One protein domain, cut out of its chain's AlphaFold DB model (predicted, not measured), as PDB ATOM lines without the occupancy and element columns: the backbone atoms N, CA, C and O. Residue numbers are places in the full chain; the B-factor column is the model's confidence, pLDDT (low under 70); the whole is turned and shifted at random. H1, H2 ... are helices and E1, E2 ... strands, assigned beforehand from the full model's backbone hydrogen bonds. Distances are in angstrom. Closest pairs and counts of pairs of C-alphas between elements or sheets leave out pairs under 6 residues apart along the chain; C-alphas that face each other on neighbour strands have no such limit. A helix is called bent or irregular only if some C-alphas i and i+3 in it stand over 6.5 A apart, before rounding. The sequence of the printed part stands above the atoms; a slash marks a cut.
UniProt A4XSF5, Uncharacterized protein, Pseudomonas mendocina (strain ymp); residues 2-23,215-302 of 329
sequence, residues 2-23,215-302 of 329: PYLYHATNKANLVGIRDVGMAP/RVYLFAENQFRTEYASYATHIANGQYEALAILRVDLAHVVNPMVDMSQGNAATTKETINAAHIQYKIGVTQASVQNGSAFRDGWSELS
ATOM      1  N   PRO A   2     -17.067  40.441  20.977       88.81
ATOM      2  CA  PRO A   2     -18.240  39.589  21.150       88.81
ATOM      3  C   PRO A   2     -19.529  40.383  20.905       88.81
ATOM      4  O   PRO A   2     -19.765  41.405  21.545       88.81
ATOM      5  N   TYR A   3     -20.367  39.893  19.991       93.81
ATOM      6  CA  TYR A   3     -21.723  40.401  19.791       93.81
ATOM      7  C   TYR A   3     -22.709  39.672  20.706       93.81
ATOM      8  O   TYR A   3     -22.563  38.476  20.973       93.81
ATOM      9  N   LEU A   4     -23.743  40.393  21.129       94.75
ATOM     10  CA  LEU A   4     -24.921  39.834  21.778       94.75
ATOM     11  C   LEU A   4     -26.154  40.024  20.895       94.75
ATOM     12  O   LEU A   4     -26.220  40.973  20.116       94.75
ATOM     13  N   TYR A   5     -27.133  39.134  21.035       94.81
ATOM     14  CA  TYR A   5     -28.231  38.975  20.085       94.81
ATOM     15  C   TYR A   5     -29.607  39.068  20.745       94.81
ATOM     16  O   TYR A   5     -29.798  38.624  21.873       94.81
ATOM     17  N   HIS A   6     -30.589  39.607  20.028       93.81
ATOM     18  CA  HIS A   6     -31.981  39.692  20.470       93.81
ATOM     19  C   HIS A   6     -32.928  39.357  19.314       93.81
ATOM     20  O   HIS A   6     -32.699  39.780  18.185       93.81
ATOM     21  N   ALA A   7     -33.996  38.610  19.584       92.12
ATOM     22  CA  ALA A   7     -35.029  38.307  18.598       92.12
ATOM     23  C   ALA A   7     -36.246  39.199  18.846       92.12
ATOM     24  O   ALA A   7     -36.700  39.332  19.978       92.12
ATOM     25  N   THR A   8     -36.798  39.790  17.789       90.06
ATOM     26  CA  THR A   8     -37.998  40.632  17.867       90.06
ATOM     27  C   THR A   8     -38.867  40.456  16.628       90.06
ATOM     28  O   THR A   8     -38.429  39.913  15.617       90.06
ATOM     29  N   ASN A   9     -40.119  40.905  16.687       89.00
ATOM     30  CA  ASN A   9     -40.967  40.960  15.503       89.00
ATOM     31  C   ASN A   9     -40.467  42.085  14.582       89.00
ATOM     32  O   ASN A   9     -40.159  43.176  15.066       89.00
ATOM     33  N   LYS A  10     -40.426  41.862  13.263       90.19
ATOM     34  CA  LYS A  10     -39.984  42.885  12.301       90.19
ATOM     35  C   LYS A  10     -40.781  44.191  12.402       90.19
ATOM     36  O   LYS A  10     -40.228  45.259  12.167       90.19
ATOM     37  N   ALA A  11     -42.051  44.125  12.814       86.06
ATOM     38  CA  ALA A  11     -42.893  45.301  13.028       86.06
ATOM     39  C   ALA A  11     -42.353  46.235  14.129       86.06
ATOM     40  O   ALA A  11     -42.632  47.432  14.112       86.06
ATOM     41  N   ASN A  12     -41.543  45.717  15.057       87.81
ATOM     42  CA  ASN A  12     -40.940  46.509  16.126       87.81
ATOM     43  C   ASN A  12     -39.695  47.283  15.671       87.81
ATOM     44  O   ASN A  12     -39.250  48.162  16.404       87.81
ATOM     45  N   LEU A  13     -39.123  46.987  14.497       90.94
ATOM     46  CA  LEU A  13     -37.866  47.603  14.056       90.94
ATOM     47  C   LEU A  13     -37.969  49.120  13.902       90.94
ATOM     48  O   LEU A  13     -37.024  49.812  14.251       90.94
ATOM     49  N   VAL A  14     -39.117  49.641  13.452       89.25
ATOM     50  CA  VAL A  14     -39.350  51.095  13.366       89.25
ATOM     51  C   VAL A  14     -39.276  51.730  14.755       89.25
ATOM     52  O   VAL A  14     -38.527  52.676  14.961       89.25
ATOM     53  N   GLY A  15     -39.978  51.153  15.734       87.31
ATOM     54  CA  GLY A  15     -39.940  51.650  17.108       87.31
ATOM     55  C   GLY A  15     -38.538  51.572  17.711       87.31
ATOM     56  O   GLY A  15     -38.065  52.541  18.289       87.31
ATOM     57  N   ILE A  16     -37.839  50.447  17.534       91.44
ATOM     58  CA  ILE A  16     -36.482  50.267  18.074       91.44
ATOM     59  C   ILE A  16     -35.477  51.188  17.367       91.44
ATOM     60  O   ILE A  16     -34.552  51.671  18.010       91.44
ATOM     61  N   ARG A  17     -35.654  51.482  16.075       92.44
ATOM     62  CA  ARG A  17     -34.860  52.495  15.367       92.44
ATOM     63  C   ARG A  17     -35.047  53.875  15.994       92.44
ATOM     64  O   ARG A  17     -34.063  54.557  16.250       92.44
ATOM     65  N   ASP A  18     -36.293  54.268  16.244       89.12
ATOM     66  CA  ASP A  18     -36.623  55.632  16.666       89.12
ATOM     67  C   ASP A  18     -36.242  55.910  18.126       89.12
ATOM     68  O   ASP A  18     -35.789  57.007  18.446       89.12
ATOM     69  N   VAL A  19     -36.413  54.926  19.018       88.56
ATOM     70  CA  VAL A  19     -36.186  55.107  20.466       88.56
ATOM     71  C   VAL A  19     -35.033  54.280  21.035       88.56
ATOM     72  O   VAL A  19     -34.742  54.366  22.228       88.56
ATOM     73  N   GLY A  20     -34.372  53.471  20.212       91.38
ATOM     74  CA  GLY A  20     -33.409  52.476  20.669       91.38
ATOM     75  C   GLY A  20     -34.070  51.243  21.292       91.38
ATOM     76  O   GLY A  20     -35.291  51.115  21.424       91.38
ATOM     77  N   MET A  21     -33.239  50.297  21.712       92.50
ATOM     78  CA  MET A  21     -33.689  49.129  22.459       92.50
ATOM     79  C   MET A  21     -33.693  49.469  23.950       92.50
ATOM     80  O   MET A  21     -32.664  49.404  24.614       92.50
ATOM     81  N   ALA A  22     -34.857  49.876  24.456       89.31
ATOM     82  CA  ALA A  22     -35.063  50.296  25.844       89.31
ATOM     83  C   ALA A  22     -35.749  49.203  26.688       89.31
ATOM     84  O   ALA A  22     -36.397  48.321  26.116       89.31
ATOM     85  N   PRO A  23     -35.692  49.244  28.029       87.50
ATOM     86  CA  PRO A  23     -36.587  48.463  28.886       87.50
ATOM     87  C   PRO A  23     -38.064  48.744  28.602       87.50
ATOM     88  O   PRO A  23     -38.413  49.858  28.216       87.50
ATOM     89  N   ARG A 215     -35.516  45.761  32.264       88.50
ATOM     90  CA  ARG A 215     -34.305  45.240  31.625       88.50
ATOM     91  C   ARG A 215     -34.481  45.012  30.125       88.50
ATOM     92  O   ARG A 215     -35.552  44.660  29.635       88.50
ATOM     93  N   VAL A 216     -33.397  45.208  29.388       89.69
ATOM     94  CA  VAL A 216     -33.204  44.733  28.015       89.69
ATOM     95  C   VAL A 216     -32.451  43.416  28.084       89.69
ATOM     96  O   VAL A 216     -31.453  43.347  28.788       89.69
ATOM     97  N   TYR A 217     -32.908  42.401  27.351       89.94
ATOM     98  CA  TYR A 217     -32.314  41.063  27.344       89.94
ATOM     99  C   TYR A 217     -31.611  40.782  26.022       89.94
ATOM    100  O   TYR A 217     -32.207  40.922  24.949       89.94
ATOM    101  N   LEU A 218     -30.359  40.352  26.118       92.44
ATOM    102  CA  LEU A 218     -29.470  40.038  25.013       92.44
ATOM    103  C   LEU A 218     -28.772  38.706  25.287       92.44
ATOM    104  O   LEU A 218     -28.387  38.428  26.411       92.44
ATOM    105  N   PHE A 219     -28.575  37.882  24.269       91.06
ATOM    106  CA  PHE A 219     -28.076  36.517  24.428       91.06
ATOM    107  C   PHE A 219     -26.758  36.325  23.687       91.06
ATOM    108  O   PHE A 219     -26.552  36.887  22.610       91.06
ATOM    109  N   ALA A 220     -25.870  35.494  24.231       90.31
ATOM    110  CA  ALA A 220     -24.687  35.053  23.502       90.31
ATOM    111  C   ALA A 220     -25.086  34.212  22.276       90.31
ATOM    112  O   ALA A 220     -26.111  33.530  22.293       90.31
ATOM    113  N   GLU A 221     -24.256  34.204  21.227       91.44
ATOM    114  CA  GLU A 221     -24.566  33.520  19.959       91.44
ATOM    115  C   GLU A 221     -24.968  32.053  20.148       91.44
ATOM    116  O   GLU A 221     -25.997  31.616  19.640       91.44
ATOM    117  N   ASN A 222     -24.178  31.293  20.912       89.25
ATOM    118  CA  ASN A 222     -24.418  29.866  21.125       89.25
ATOM    119  C   ASN A 222     -25.788  29.606  21.759       89.25
ATOM    120  O   ASN A 222     -26.502  28.702  21.337       89.25
ATOM    121  N   GLN A 223     -26.167  30.419  22.742       86.75
ATOM    122  CA  GLN A 223     -27.469  30.304  23.386       86.75
ATOM    123  C   GLN A 223     -28.588  30.737  22.434       86.75
ATOM    124  O   GLN A 223     -29.584  30.032  22.285       86.75
ATOM    125  N   PHE A 224     -28.402  31.863  21.742       90.25
ATOM    126  CA  PHE A 224     -29.362  32.370  20.770       90.25
ATOM    127  C   PHE A 224     -29.669  31.330  19.682       90.25
ATOM    128  O   PHE A 224     -30.825  31.149  19.308       90.25
ATOM    129  N   ARG A 225     -28.648  30.601  19.211       92.06
ATOM    130  CA  ARG A 225     -28.784  29.534  18.209       92.06
ATOM    131  C   ARG A 225     -29.642  28.370  18.694       92.06
ATOM    132  O   ARG A 225     -30.467  27.880  17.926       92.06
ATOM    133  N   THR A 226     -29.460  27.954  19.945       88.81
ATOM    134  CA  THR A 226     -30.231  26.865  20.561       88.81
ATOM    135  C   THR A 226     -31.704  27.244  20.721       88.81
ATOM    136  O   THR A 226     -32.581  26.440  20.416       88.81
ATOM    137  N   GLU A 227     -31.983  28.492  21.103       87.38
ATOM    138  CA  GLU A 227     -33.342  28.961  21.417       87.38
ATOM    139  C   GLU A 227     -34.102  29.565  20.223       87.38
ATOM    140  O   GLU A 227     -35.293  29.869  20.321       87.38
ATOM    141  N   TYR A 228     -33.462  29.725  19.061       90.12
ATOM    142  CA  TYR A 228     -34.035  30.472  17.935       90.12
ATOM    143  C   TYR A 228     -35.417  29.978  17.473       90.12
ATOM    144  O   TYR A 228     -36.301  30.782  17.173       90.12
ATOM    145  N   ALA A 229     -35.634  28.661  17.444       87.69
ATOM    146  CA  ALA A 229     -36.925  28.080  17.067       87.69
ATOM    147  C   ALA A 229     -38.039  28.420  18.074       87.69
ATOM    148  O   ALA A 229     -39.178  28.687  17.681       87.69
ATOM    149  N   SER A 230     -37.693  28.468  19.363       85.25
ATOM    150  CA  SER A 230     -38.592  28.896  20.438       85.25
ATOM    151  C   SER A 230     -38.989  30.361  20.243       85.25
ATOM    152  O   SER A 230     -40.177  30.689  20.226       85.25
ATOM    153  N   TYR A 231     -38.018  31.239  19.958       85.12
ATOM    154  CA  TYR A 231     -38.290  32.649  19.660       85.12
ATOM    155  C   TYR A 231     -39.189  32.836  18.438       85.12
ATOM    156  O   TYR A 231     -40.153  33.596  18.511       85.12
ATOM    157  N   ALA A 232     -38.928  32.131  17.336       86.06
ATOM    158  CA  ALA A 232     -39.761  32.215  16.137       86.06
ATOM    159  C   ALA A 232     -41.209  31.793  16.417       86.06
ATOM    160  O   ALA A 232     -42.147  32.494  16.029       86.06
ATOM    161  N   THR A 233     -41.390  30.689  17.144       83.31
ATOM    162  CA  THR A 233     -42.711  30.191  17.552       83.31
ATOM    163  C   THR A 233     -43.445  31.220  18.404       83.31
ATOM    164  O   THR A 233     -44.600  31.528  18.139       83.31
ATOM    165  N   HIS A 234     -42.772  31.802  19.395       78.06
ATOM    166  CA  HIS A 234     -43.425  32.656  20.380       78.06
ATOM    167  C   HIS A 234     -43.601  34.120  19.937       78.06
ATOM    168  O   HIS A 234     -44.556  34.758  20.370       78.06
ATOM    169  N   ILE A 235     -42.713  34.669  19.099       81.81
ATOM    170  CA  ILE A 235     -42.754  36.076  18.640       81.81
ATOM    171  C   ILE A 235     -43.541  36.229  17.334       81.81
ATOM    172  O   ILE A 235     -44.175  37.259  17.098       81.81
ATOM    173  N   ALA A 236     -43.449  35.228  16.462       80.75
ATOM    174  CA  ALA A 236     -43.906  35.317  15.084       80.75
ATOM    175  C   ALA A 236     -44.753  34.107  14.659       80.75
ATOM    176  O   ALA A 236     -44.925  33.880  13.465       80.75
ATOM    177  N   ASN A 237     -45.270  33.309  15.604       81.69
ATOM    178  CA  ASN A 237     -46.072  32.108  15.327       81.69
ATOM    179  C   ASN A 237     -45.388  31.142  14.338       81.69
ATOM    180  O   ASN A 237     -46.030  30.556  13.470       81.69
ATOM    181  N   GLY A 238     -44.059  31.022  14.430       84.06
ATOM    182  CA  GLY A 238     -43.236  30.179  13.557       84.06
ATOM    183  C   GLY A 238     -42.902  30.801  12.197       84.06
ATOM    184  O   GLY A 238     -42.157  30.209  11.419       84.06
ATOM    185  N   GLN A 239     -43.397  32.005  11.895       86.50
ATOM    186  CA  GLN A 239     -43.119  32.705  10.642       86.50
ATOM    187  C   GLN A 239     -41.777  33.442  10.716       86.50
ATOM    188  O   GLN A 239     -41.706  34.603  11.122       86.50
ATOM    189  N   TYR A 240     -40.697  32.792  10.274       90.00
ATOM    190  CA  TYR A 240     -39.351  33.388  10.269       90.00
ATOM    191  C   TYR A 240     -39.276  34.720   9.500       90.00
ATOM    192  O   TYR A 240     -38.567  35.624   9.930       90.00
ATOM    193  N   GLU A 241     -40.070  34.898   8.440       89.69
ATOM    194  CA  GLU A 241     -40.171  36.147   7.657       89.69
ATOM    195  C   GLU A 241     -40.774  37.337   8.418       89.69
ATOM    196  O   GLU A 241     -40.693  38.488   7.978       89.69
ATOM    197  N   ALA A 242     -41.425  37.080   9.551       86.25
ATOM    198  CA  ALA A 242     -41.912  38.106  10.466       86.25
ATOM    199  C   ALA A 242     -40.954  38.336  11.648       86.25
ATOM    200  O   ALA A 242     -41.191  39.234  12.459       86.25
ATOM    201  N   LEU A 243     -39.858  37.577  11.730       90.94
ATOM    202  CA  LEU A 243     -38.849  37.687  12.772       90.94
ATOM    203  C   LEU A 243     -37.656  38.529  12.303       90.94
ATOM    204  O   LEU A 243     -37.211  38.445  11.157       90.94
ATOM    205  N   ALA A 244     -37.117  39.320  13.223       93.88
ATOM    206  CA  ALA A 244     -35.863  40.032  13.070       93.88
ATOM    207  C   ALA A 244     -34.874  39.611  14.165       93.88
ATOM    208  O   ALA A 244     -35.246  39.456  15.331       93.88
ATOM    209  N   ILE A 245     -33.609  39.454  13.782       95.94
ATOM    210  CA  ILE A 245     -32.479  39.285  14.692       95.94
ATOM    211  C   ILE A 245     -31.779  40.632  14.796       95.94
ATOM    212  O   ILE A 245     -31.391  41.203  13.780       95.94
ATOM    213  N   LEU A 246     -31.600  41.114  16.017       96.81
ATOM    214  CA  LEU A 246     -30.759  42.251  16.352       96.81
ATOM    215  C   LEU A 246     -29.431  41.738  16.904       96.81
ATOM    216  O   LEU A 246     -29.418  40.740  17.626       96.81
ATOM    217  N   ARG A 247     -28.336  42.436  16.614       96.62
ATOM    218  CA  ARG A 247     -27.055  42.248  17.294       96.62
ATOM    219  C   ARG A 247     -26.456  43.578  17.727       96.62
ATOM    220  O   ARG A 247     -26.639  44.588  17.051       96.62
ATOM    221  N   VAL A 248     -25.728  43.551  18.834       96.62
ATOM    222  CA  VAL A 248     -25.069  44.714  19.444       96.62
ATOM    223  C   VAL A 248     -23.678  44.287  19.891       96.62
ATOM    224  O   VAL A 248     -23.520  43.185  20.420       96.62
ATOM    225  N   ASP A 249     -22.667  45.124  19.659       95.06
ATOM    226  CA  ASP A 249     -21.346  44.897  20.255       95.06
ATOM    227  C   ASP A 249     -21.456  45.038  21.780       95.06
ATOM    228  O   ASP A 249     -22.053  45.997  22.273       95.06
ATOM    229  N   LEU A 250     -20.886  44.095  22.533       92.81
ATOM    230  CA  LEU A 250     -20.896  44.128  23.996       92.81
ATOM    231  C   LEU A 250     -20.390  45.466  24.564       92.81
ATOM    232  O   LEU A 250     -20.906  45.914  25.584       92.81
ATOM    233  N   ALA A 251     -19.439  46.131  23.899       93.50
ATOM    234  CA  ALA A 251     -18.914  47.432  24.320       93.50
ATOM    235  C   ALA A 251     -19.967  48.559  24.317       93.50
ATOM    236  O   ALA A 251     -19.789  49.574  24.989       93.50
ATOM    237  N   HIS A 252     -21.068  48.389  23.580       94.75
ATOM    238  CA  HIS A 252     -22.185  49.335  23.525       94.75
ATOM    239  C   HIS A 252     -23.339  48.966  24.467       94.75
ATOM    240  O   HIS A 252     -24.357  49.660  24.500       94.75
ATOM    241  N   VAL A 253     -23.196  47.892  25.246       93.81
ATOM    242  CA  VAL A 253     -24.148  47.526  26.294       93.81
ATOM    243  C   VAL A 253     -23.646  48.111  27.608       93.81
ATOM    244  O   VAL A 253     -22.634  47.677  28.146       93.81
ATOM    245  N   VAL A 254     -24.346  49.119  28.128       92.19
ATOM    246  CA  VAL A 254     -23.961  49.792  29.377       92.19
ATOM    247  C   VAL A 254     -24.226  48.867  30.561       92.19
ATOM    248  O   VAL A 254     -25.348  48.387  30.715       92.19
ATOM    249  N   ASN A 255     -23.213  48.654  31.405       90.44
ATOM    250  CA  ASN A 255     -23.291  47.855  32.634       90.44
ATOM    251  C   ASN A 255     -24.047  46.526  32.439       90.44
ATOM    252  O   ASN A 255     -25.086  46.317  33.070       90.44
ATOM    253  N   PRO A 256     -23.574  45.639  31.545       91.12
ATOM    254  CA  PRO A 256     -24.255  44.385  31.282       91.12
ATOM    255  C   PRO A 256     -24.187  43.495  32.530       91.12
ATOM    256  O   PRO A 256     -23.105  43.280  33.075       91.12
ATOM    257  N   MET A 257     -25.328  42.967  32.965       90.38
ATOM    258  CA  MET A 257     -25.473  42.067  34.114       90.38
ATOM    259  C   MET A 257     -25.928  40.680  33.657       90.38
ATOM    260  O   MET A 257     -26.622  40.559  32.647       90.38
ATOM    261  N   VAL A 258     -25.561  39.627  34.382       85.19
ATOM    262  CA  VAL A 258     -26.024  38.261  34.090       85.19
ATOM    263  C   VAL A 258     -27.485  38.085  34.481       85.19
ATOM    264  O   VAL A 258     -27.917  38.569  35.518       85.19
ATOM    265  N   ASP A 259     -28.222  37.328  33.672       76.81
ATOM    266  CA  ASP A 259     -29.462  36.660  34.052       76.81
ATOM    267  C   ASP A 259     -29.446  35.212  33.523       76.81
ATOM    268  O   ASP A 259     -29.882  34.907  32.407       76.81
ATOM    269  N   MET A 260     -28.889  34.292  34.320       64.81
ATOM    270  CA  MET A 260     -28.873  32.863  33.979       64.81
ATOM    271  C   MET A 260     -30.267  32.218  34.074       64.81
ATOM    272  O   MET A 260     -30.480  31.162  33.482       64.81
ATOM    273  N   SER A 261     -31.241  32.845  34.753       60.97
ATOM    274  CA  SER A 261     -32.633  32.359  34.743       60.97
ATOM    275  C   SER A 261     -33.255  32.460  33.345       60.97
ATOM    276  O   SER A 261     -34.155  31.698  32.996       60.97
ATOM    277  N   GLN A 262     -32.690  33.338  32.510       65.56
ATOM    278  CA  GLN A 262     -32.928  33.443  31.075       65.56
ATOM    279  C   GLN A 262     -31.746  32.862  30.270       65.56
ATOM    280  O   GLN A 262     -31.356  33.390  29.233       65.56
ATOM    281  N   GLY A 263     -31.122  31.786  30.761       64.06
ATOM    282  CA  GLY A 263     -30.075  31.014  30.079       64.06
ATOM    283  C   GLY A 263     -28.735  31.730  29.855       64.06
ATOM    284  O   GLY A 263     -27.949  31.287  29.026       64.06
ATOM    285  N   ASN A 264     -28.458  32.779  30.629       69.50
ATOM    286  CA  ASN A 264     -27.236  33.602  30.647       69.50
ATOM    287  C   ASN A 264     -27.360  34.806  29.731       69.50
ATOM    288  O   ASN A 264     -26.391  35.236  29.103       69.50
ATOM    289  N   ALA A 265     -28.564  35.368  29.685       83.38
ATOM    290  CA  ALA A 265     -28.770  36.640  29.037       83.38
ATOM    291  C   ALA A 265     -27.869  37.696  29.690       83.38
ATOM    292  O   ALA A 265     -27.794  37.811  30.914       83.38
ATOM    293  N   ALA A 266     -27.201  38.487  28.863       89.44
ATOM    294  CA  ALA A 266     -26.731  39.795  29.258       89.44
ATOM    295  C   ALA A 266     -27.943  40.725  29.355       89.44
ATOM    296  O   ALA A 266     -28.761  40.808  28.433       89.44
ATOM    297  N   THR A 267     -28.050  41.437  30.465       90.38
ATOM    298  CA  THR A 267     -29.125  42.388  30.710       90.38
ATOM    299  C   THR A 267     -28.584  43.780  30.957       90.38
ATOM    300  O   THR A 267     -27.505  43.944  31.511       90.38
ATOM    301  N   THR A 268     -29.326  44.802  30.554       91.88
ATOM    302  CA  THR A 268     -29.027  46.188  30.932       91.88
ATOM    303  C   THR A 268     -30.312  46.923  31.280       91.88
ATOM    304  O   THR A 268     -31.375  46.633  30.725       91.88
ATOM    305  N   LYS A 269     -30.223  47.864  32.219       92.06
ATOM    306  CA  LYS A 269     -31.310  48.796  32.556       92.06
ATOM    307  C   LYS A 269     -31.325  50.018  31.634       92.06
ATOM    308  O   LYS A 269     -32.272  50.803  31.680       92.06
ATOM    309  N   GLU A 270     -30.302  50.176  30.796       93.69
ATOM    310  CA  GLU A 270     -30.163  51.318  29.905       93.69
ATOM    311  C   GLU A 270     -30.667  51.044  28.494       93.69
ATOM    312  O   GLU A 270     -30.752  49.907  28.025       93.69
ATOM    313  N   THR A 271     -31.026  52.127  27.814       93.69
ATOM    314  CA  THR A 271     -31.411  52.079  26.408       93.69
ATOM    315  C   THR A 271     -30.169  51.930  25.540       93.69
ATOM    316  O   THR A 271     -29.226  52.709  25.657       93.69
ATOM    317  N   ILE A 272     -30.191  50.970  24.618       95.69
ATOM    318  CA  ILE A 272     -29.144  50.811  23.607       95.69
ATOM    319  C   ILE A 272     -29.536  51.619  22.370       95.69
ATOM    320  O   ILE A 272     -30.609  51.411  21.799       95.69
ATOM    321  N   ASN A 273     -28.669  52.544  21.959       94.44
ATOM    322  CA  ASN A 273     -28.908  53.423  20.816       94.44
ATOM    323  C   ASN A 273     -28.961  52.627  19.500       94.44
ATOM    324  O   ASN A 273     -28.109  51.772  19.264       94.44
ATOM    325  N   ALA A 274     -29.922  52.941  18.628       94.00
ATOM    326  CA  ALA A 274     -30.097  52.297  17.326       94.00
ATOM    327  C   ALA A 274     -28.858  52.355  16.415       94.00
ATOM    328  O   ALA A 274     -28.652  51.423  15.641       94.00
ATOM    329  N   ALA A 275     -28.004  53.378  16.542       94.50
ATOM    330  CA  ALA A 275     -26.737  53.480  15.807       94.50
ATOM    331  C   ALA A 275     -25.724  52.370  16.165       94.50
ATOM    332  O   ALA A 275     -24.789  52.095  15.421       94.50
ATOM    333  N   HIS A 276     -25.906  51.702  17.306       96.44
ATOM    334  CA  HIS A 276     -25.075  50.572  17.737       96.44
ATOM    335  C   HIS A 276     -25.744  49.215  17.497       96.44
ATOM    336  O   HIS A 276     -25.185  48.175  17.854       96.44
ATOM    337  N   ILE A 277     -26.948  49.208  16.915       97.50
ATOM    338  CA  ILE A 277     -27.731  48.000  16.674       97.50
ATOM    339  C   ILE A 277     -27.670  47.666  15.191       97.50
ATOM    340  O   ILE A 277     -27.979  48.483  14.327       97.50
ATOM    341  N   GLN A 278     -27.327  46.421  14.898       97.69
ATOM    342  CA  GLN A 278     -27.417  45.861  13.559       97.69
ATOM    343  C   GLN A 278     -28.542  44.831  13.504       97.69
ATOM    344  O   GLN A 278     -28.849  44.198  14.512       97.69
ATOM    345  N   TYR A 279     -29.156  44.640  12.339       97.25
ATOM    346  CA  TYR A 279     -30.292  43.737  12.186       97.25
ATOM    347  C   TYR A 279     -30.228  42.863  10.928       97.25
ATOM    348  O   TYR A 279     -29.543  43.174   9.948       97.25
ATOM    349  N   LYS A 280     -30.998  41.769  10.975       96.06
ATOM    350  CA  LYS A 280     -31.404  40.911   9.853       96.06
ATOM    351  C   LYS A 280     -32.868  40.510  10.010       96.06
ATOM    352  O   LYS A 280     -33.331  40.331  11.131       96.06
ATOM    353  N   ILE A 281     -33.584  40.332   8.905       94.44
ATOM    354  CA  ILE A 281     -34.994  39.904   8.877       94.44
ATOM    355  C   ILE A 281     -35.079  38.580   8.116       94.44
ATOM    356  O   ILE A 281     -34.277  38.360   7.211       94.44
ATOM    357  N   GLY A 282     -36.024  37.707   8.470       90.94
ATOM    358  CA  GLY A 282     -36.329  36.529   7.647       90.94
ATOM    359  C   GLY A 282     -35.277  35.426   7.701       90.94
ATOM    360  O   GLY A 282     -35.174  34.598   6.802       90.94
ATOM    361  N   VAL A 283     -34.455  35.399   8.749       93.75
ATOM    362  CA  VAL A 283     -33.356  34.435   8.846       93.75
ATOM    363  C   VAL A 283     -33.912  33.032   9.117       93.75
ATOM    364  O   VAL A 283     -34.635  32.809  10.090       93.75
ATOM    365  N   THR A 284     -33.558  32.062   8.276       92.38
ATOM    366  CA  THR A 284     -34.057  30.685   8.404       92.38
ATOM    367  C   THR A 284     -33.430  29.964   9.596       92.38
ATOM    368  O   THR A 284     -32.257  30.177   9.915       92.38
ATOM    369  N   GLN A 285     -34.170  29.039  10.217       92.94
ATOM    370  CA  GLN A 285     -33.649  28.220  11.318       92.94
ATOM    371  C   GLN A 285     -32.358  27.482  10.942       92.94
ATOM    372  O   GLN A 285     -31.415  27.483  11.729       92.94
ATOM    373  N   ALA A 286     -32.285  26.911   9.735       93.25
ATOM    374  CA  ALA A 286     -31.102  26.194   9.265       93.25
ATOM    375  C   ALA A 286     -29.845  27.085   9.254       93.25
ATOM    376  O   ALA A 286     -28.788  26.657   9.713       93.25
ATOM    377  N   SER A 287     -29.973  28.337   8.797       93.75
ATOM    378  CA  SER A 287     -28.858  29.300   8.754       93.75
ATOM    379  C   SER A 287     -28.412  29.791  10.137       93.75
ATOM    380  O   SER A 287     -27.238  30.086  10.356       93.75
ATOM    381  N   VAL A 288     -29.330  29.847  11.107       93.00
ATOM    382  CA  VAL A 288     -28.983  30.135  12.505       93.00
ATOM    383  C   VAL A 288     -28.290  28.929  13.135       93.00
ATOM    384  O   VAL A 288     -27.219  29.054  13.729       93.00
ATOM    385  N   GLN A 289     -28.851  27.733  12.963       91.12
ATOM    386  CA  GLN A 289     -28.323  26.513  13.568       91.12
ATOM    387  C   GLN A 289     -26.942  26.131  13.041       91.12
ATOM    388  O   GLN A 289     -26.127  25.666  13.830       91.12
ATOM    389  N   ASN A 290     -26.630  26.363  11.764       91.50
ATOM    390  CA  ASN A 290     -25.291  26.116  11.213       91.50
ATOM    391  C   ASN A 290     -24.323  27.310  11.376       91.50
ATOM    392  O   ASN A 290     -23.147  27.204  11.030       91.50
ATOM    393  N   GLY A 291     -24.800  28.435  11.920       91.50
ATOM    394  CA  GLY A 291     -24.008  29.628  12.205       91.50
ATOM    395  C   GLY A 291     -23.730  30.537  11.000       91.50
ATOM    396  O   GLY A 291     -23.071  31.564  11.161       91.50
ATOM    397  N   SER A 292     -24.212  30.213   9.794       93.38
ATOM    398  CA  SER A 292     -23.968  31.051   8.610       93.38
ATOM    399  C   SER A 292     -24.625  32.428   8.731       93.38
ATOM    400  O   SER A 292     -24.065  33.418   8.266       93.38
ATOM    401  N   ALA A 293     -25.751  32.518   9.445       92.38
ATOM    402  CA  ALA A 293     -26.475  33.762   9.680       92.38
ATOM    403  C   ALA A 293     -25.662  34.850  10.410       92.38
ATOM    404  O   ALA A 293     -26.025  36.023  10.326       92.38
ATOM    405  N   PHE A 294     -24.574  34.508  11.103       92.69
ATOM    406  CA  PHE A 294     -23.841  35.448  11.961       92.69
ATOM    407  C   PHE A 294     -22.618  36.091  11.297       92.69
ATOM    408  O   PHE A 294     -22.100  37.078  11.817       92.69
ATOM    409  N   ARG A 295     -22.191  35.597  10.127       89.50
ATOM    410  CA  ARG A 295     -20.922  35.993   9.492       89.50
ATOM    411  C   ARG A 295     -20.959  37.381   8.841       89.50
ATOM    412  O   ARG A 295     -20.136  38.228   9.169       89.50
ATOM    413  N   ASP A 296     -21.909  37.629   7.948       88.12
ATOM    414  CA  ASP A 296     -21.970  38.811   7.071       88.12
ATOM    415  C   ASP A 296     -23.417  39.295   6.859       88.12
ATOM    416  O   ASP A 296     -24.321  38.794   7.513       88.12
ATOM    417  N   GLY A 297     -23.664  40.300   6.007       90.19
ATOM    418  CA  GLY A 297     -25.022  40.696   5.586       90.19
ATOM    419  C   GLY A 297     -25.879  41.409   6.642       90.19
ATOM    420  O   GLY A 297     -27.104  41.316   6.607       90.19
ATOM    421  N   TRP A 298     -25.254  42.073   7.612       95.69
ATOM    422  CA  TRP A 298     -25.948  42.838   8.648       95.69
ATOM    423  C   TRP A 298     -26.131  44.293   8.227       95.69
ATOM    424  O   TRP A 298     -25.202  44.898   7.699       95.69
ATOM    425  N   SER A 299     -27.313  44.849   8.483       95.44
ATOM    426  CA  SER A 299     -27.630  46.258   8.207       95.44
ATOM    427  C   SER A 299     -27.712  47.051   9.508       95.44
ATOM    428  O   SER A 299     -28.137  46.509  10.525       95.44
ATOM    429  N   GLU A 300     -27.310  48.320   9.500       95.88
ATOM    430  CA  GLU A 300     -27.462  49.196  10.666       95.88
ATOM    431  C   GLU A 300     -28.933  49.581  10.857       95.88
ATOM    432  O   GLU A 300     -29.626  49.926   9.898       95.88
ATOM    433  N   LEU A 301     -29.429  49.511  12.095       95.94
ATOM    434  CA  LEU A 301     -30.840  49.754  12.387       95.94
ATOM    435  C   LEU A 301     -31.235  51.220  12.185       95.94
ATOM    436  O   LEU A 301     -32.366  51.478  11.780       95.94
ATOM    437  N   SER A 302     -30.318  52.165  12.414       92.75
ATOM    438  CA  SER A 302     -30.534  53.606  12.202       92.75
ATOM    439  C   SER A 302     -31.011  53.932  10.776       92.75
ATOM    440  O   SER A 302     -31.857  54.805  10.592       92.75
TER     441      SER A 302
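This is residues 2 to 23 and 215 to 302 of the 329 residues of an uncharacterized protein of Pseudomonas mendocina (strain ymp) (UniProt A4XSF5). A strongly twisted sheet of six strands forms the core, with the kinked helix H2 covering one face and the shorter H1 packed on the other face near the E3 and E6 side. The small helix H3 packs on H2, the hairpin E4 and E5 makes one edge of the sheet, and the last residues fold back to pair briefly with E6 at the other edge. The 110 printed residues hold three named helices and six named strands, in the order E1 H1 E2 H2 E3 E4 E5 E6 H3, with mixed class; the sheet's order is E4 E5 E2 E1 E3 E6, all antiparallel. The whole is compact, with a radius of gyration of the C-alphas of 12.7 A and spans of 33 by 29 by 25 A.

E1, residues 3 to 9, begins at C-alpha 3 (-21.723, 40.401, 19.791) and measures 19.7 A. H1, residues 10 to 19, measures 15.2 A and is only just irregular, with C-alphas 11 and 14 6.8 A apart. E2 is residues 216 to 220, 13.7 A. H2, residues 221 to 236, measures 20.0 A and is irregular, with C-alphas 226 and 229 7.6 A apart and a kink of 59 degrees near residue 229. E3, residues 243 to 249, measures 20.4 A. E4 is residues 257 to 259, 6.7 A, and E5 residues 265 to 268, 9.7 A. E6, residues 277 to 281, measures 13.4 A. H3, residues 285 to 289, 6.0 A, ends at C-alpha 289 (-28.323, 26.513, 13.568).

E1 and E3 are antiparallel at 155 degrees, with N 6 and O 246 2.9 A apart, within hydrogen-bond range. On the other side of E1 is E2, with N 5 and O 219 at 2.8 A. E2 pairs staggered, with E5 over residues 216 to 218, where N 218 and O 266 are 2.8 A apart, and with E1 over 219 to 220. E4 and E5 are a hairpin, with N 257 and O 267 at 2.8 A. E6 is the edge strand beside E3, with N 247 and O 278 at 2.8 A. H2 and H1 are on opposite faces, three layers with the sheet between helices. H2 has a height over the sheet of 7.5 A; it lies over E1 and only just over E2, where 3 of its C-alphas fall, and it runs along the strands, at 1 degrees to E1 on the local plane. H1, 9.0 A high, is over E3 and runs along it at 12 degrees on the local plane. E2, H2 and E3 form a split strand-helix-strand unit, two strands of one sheet joined through a helix and not neighbours, with E1 between them in the sheet, and its crossover is right-handed. H3 is not on the sheet; H2 touches it with residues 225 to 229 alone, the closest C-alphas, of Arg 225 and Gln 289, being 5.6 A apart. Every O i to N i+4 pair is within hydrogen-bond range in H3, against 4 of 6 in H1 and 10 of 12 in H2.

The two farthest C-alphas, of Gln 239 and Asn 255, are 33.3 A apart. Residues 24 to 214 are not printed; C-alphas 23 and 215 are 4.8 A apart across the cut. Of the links printed whole, none is long. Residues 290 to 302 hold no named element, and residues 299 to 300 pair antiparallel with 278 to 279 of E6. The mean pLDDT of the printed part is 89.7, with residues 260 to 264 under 70.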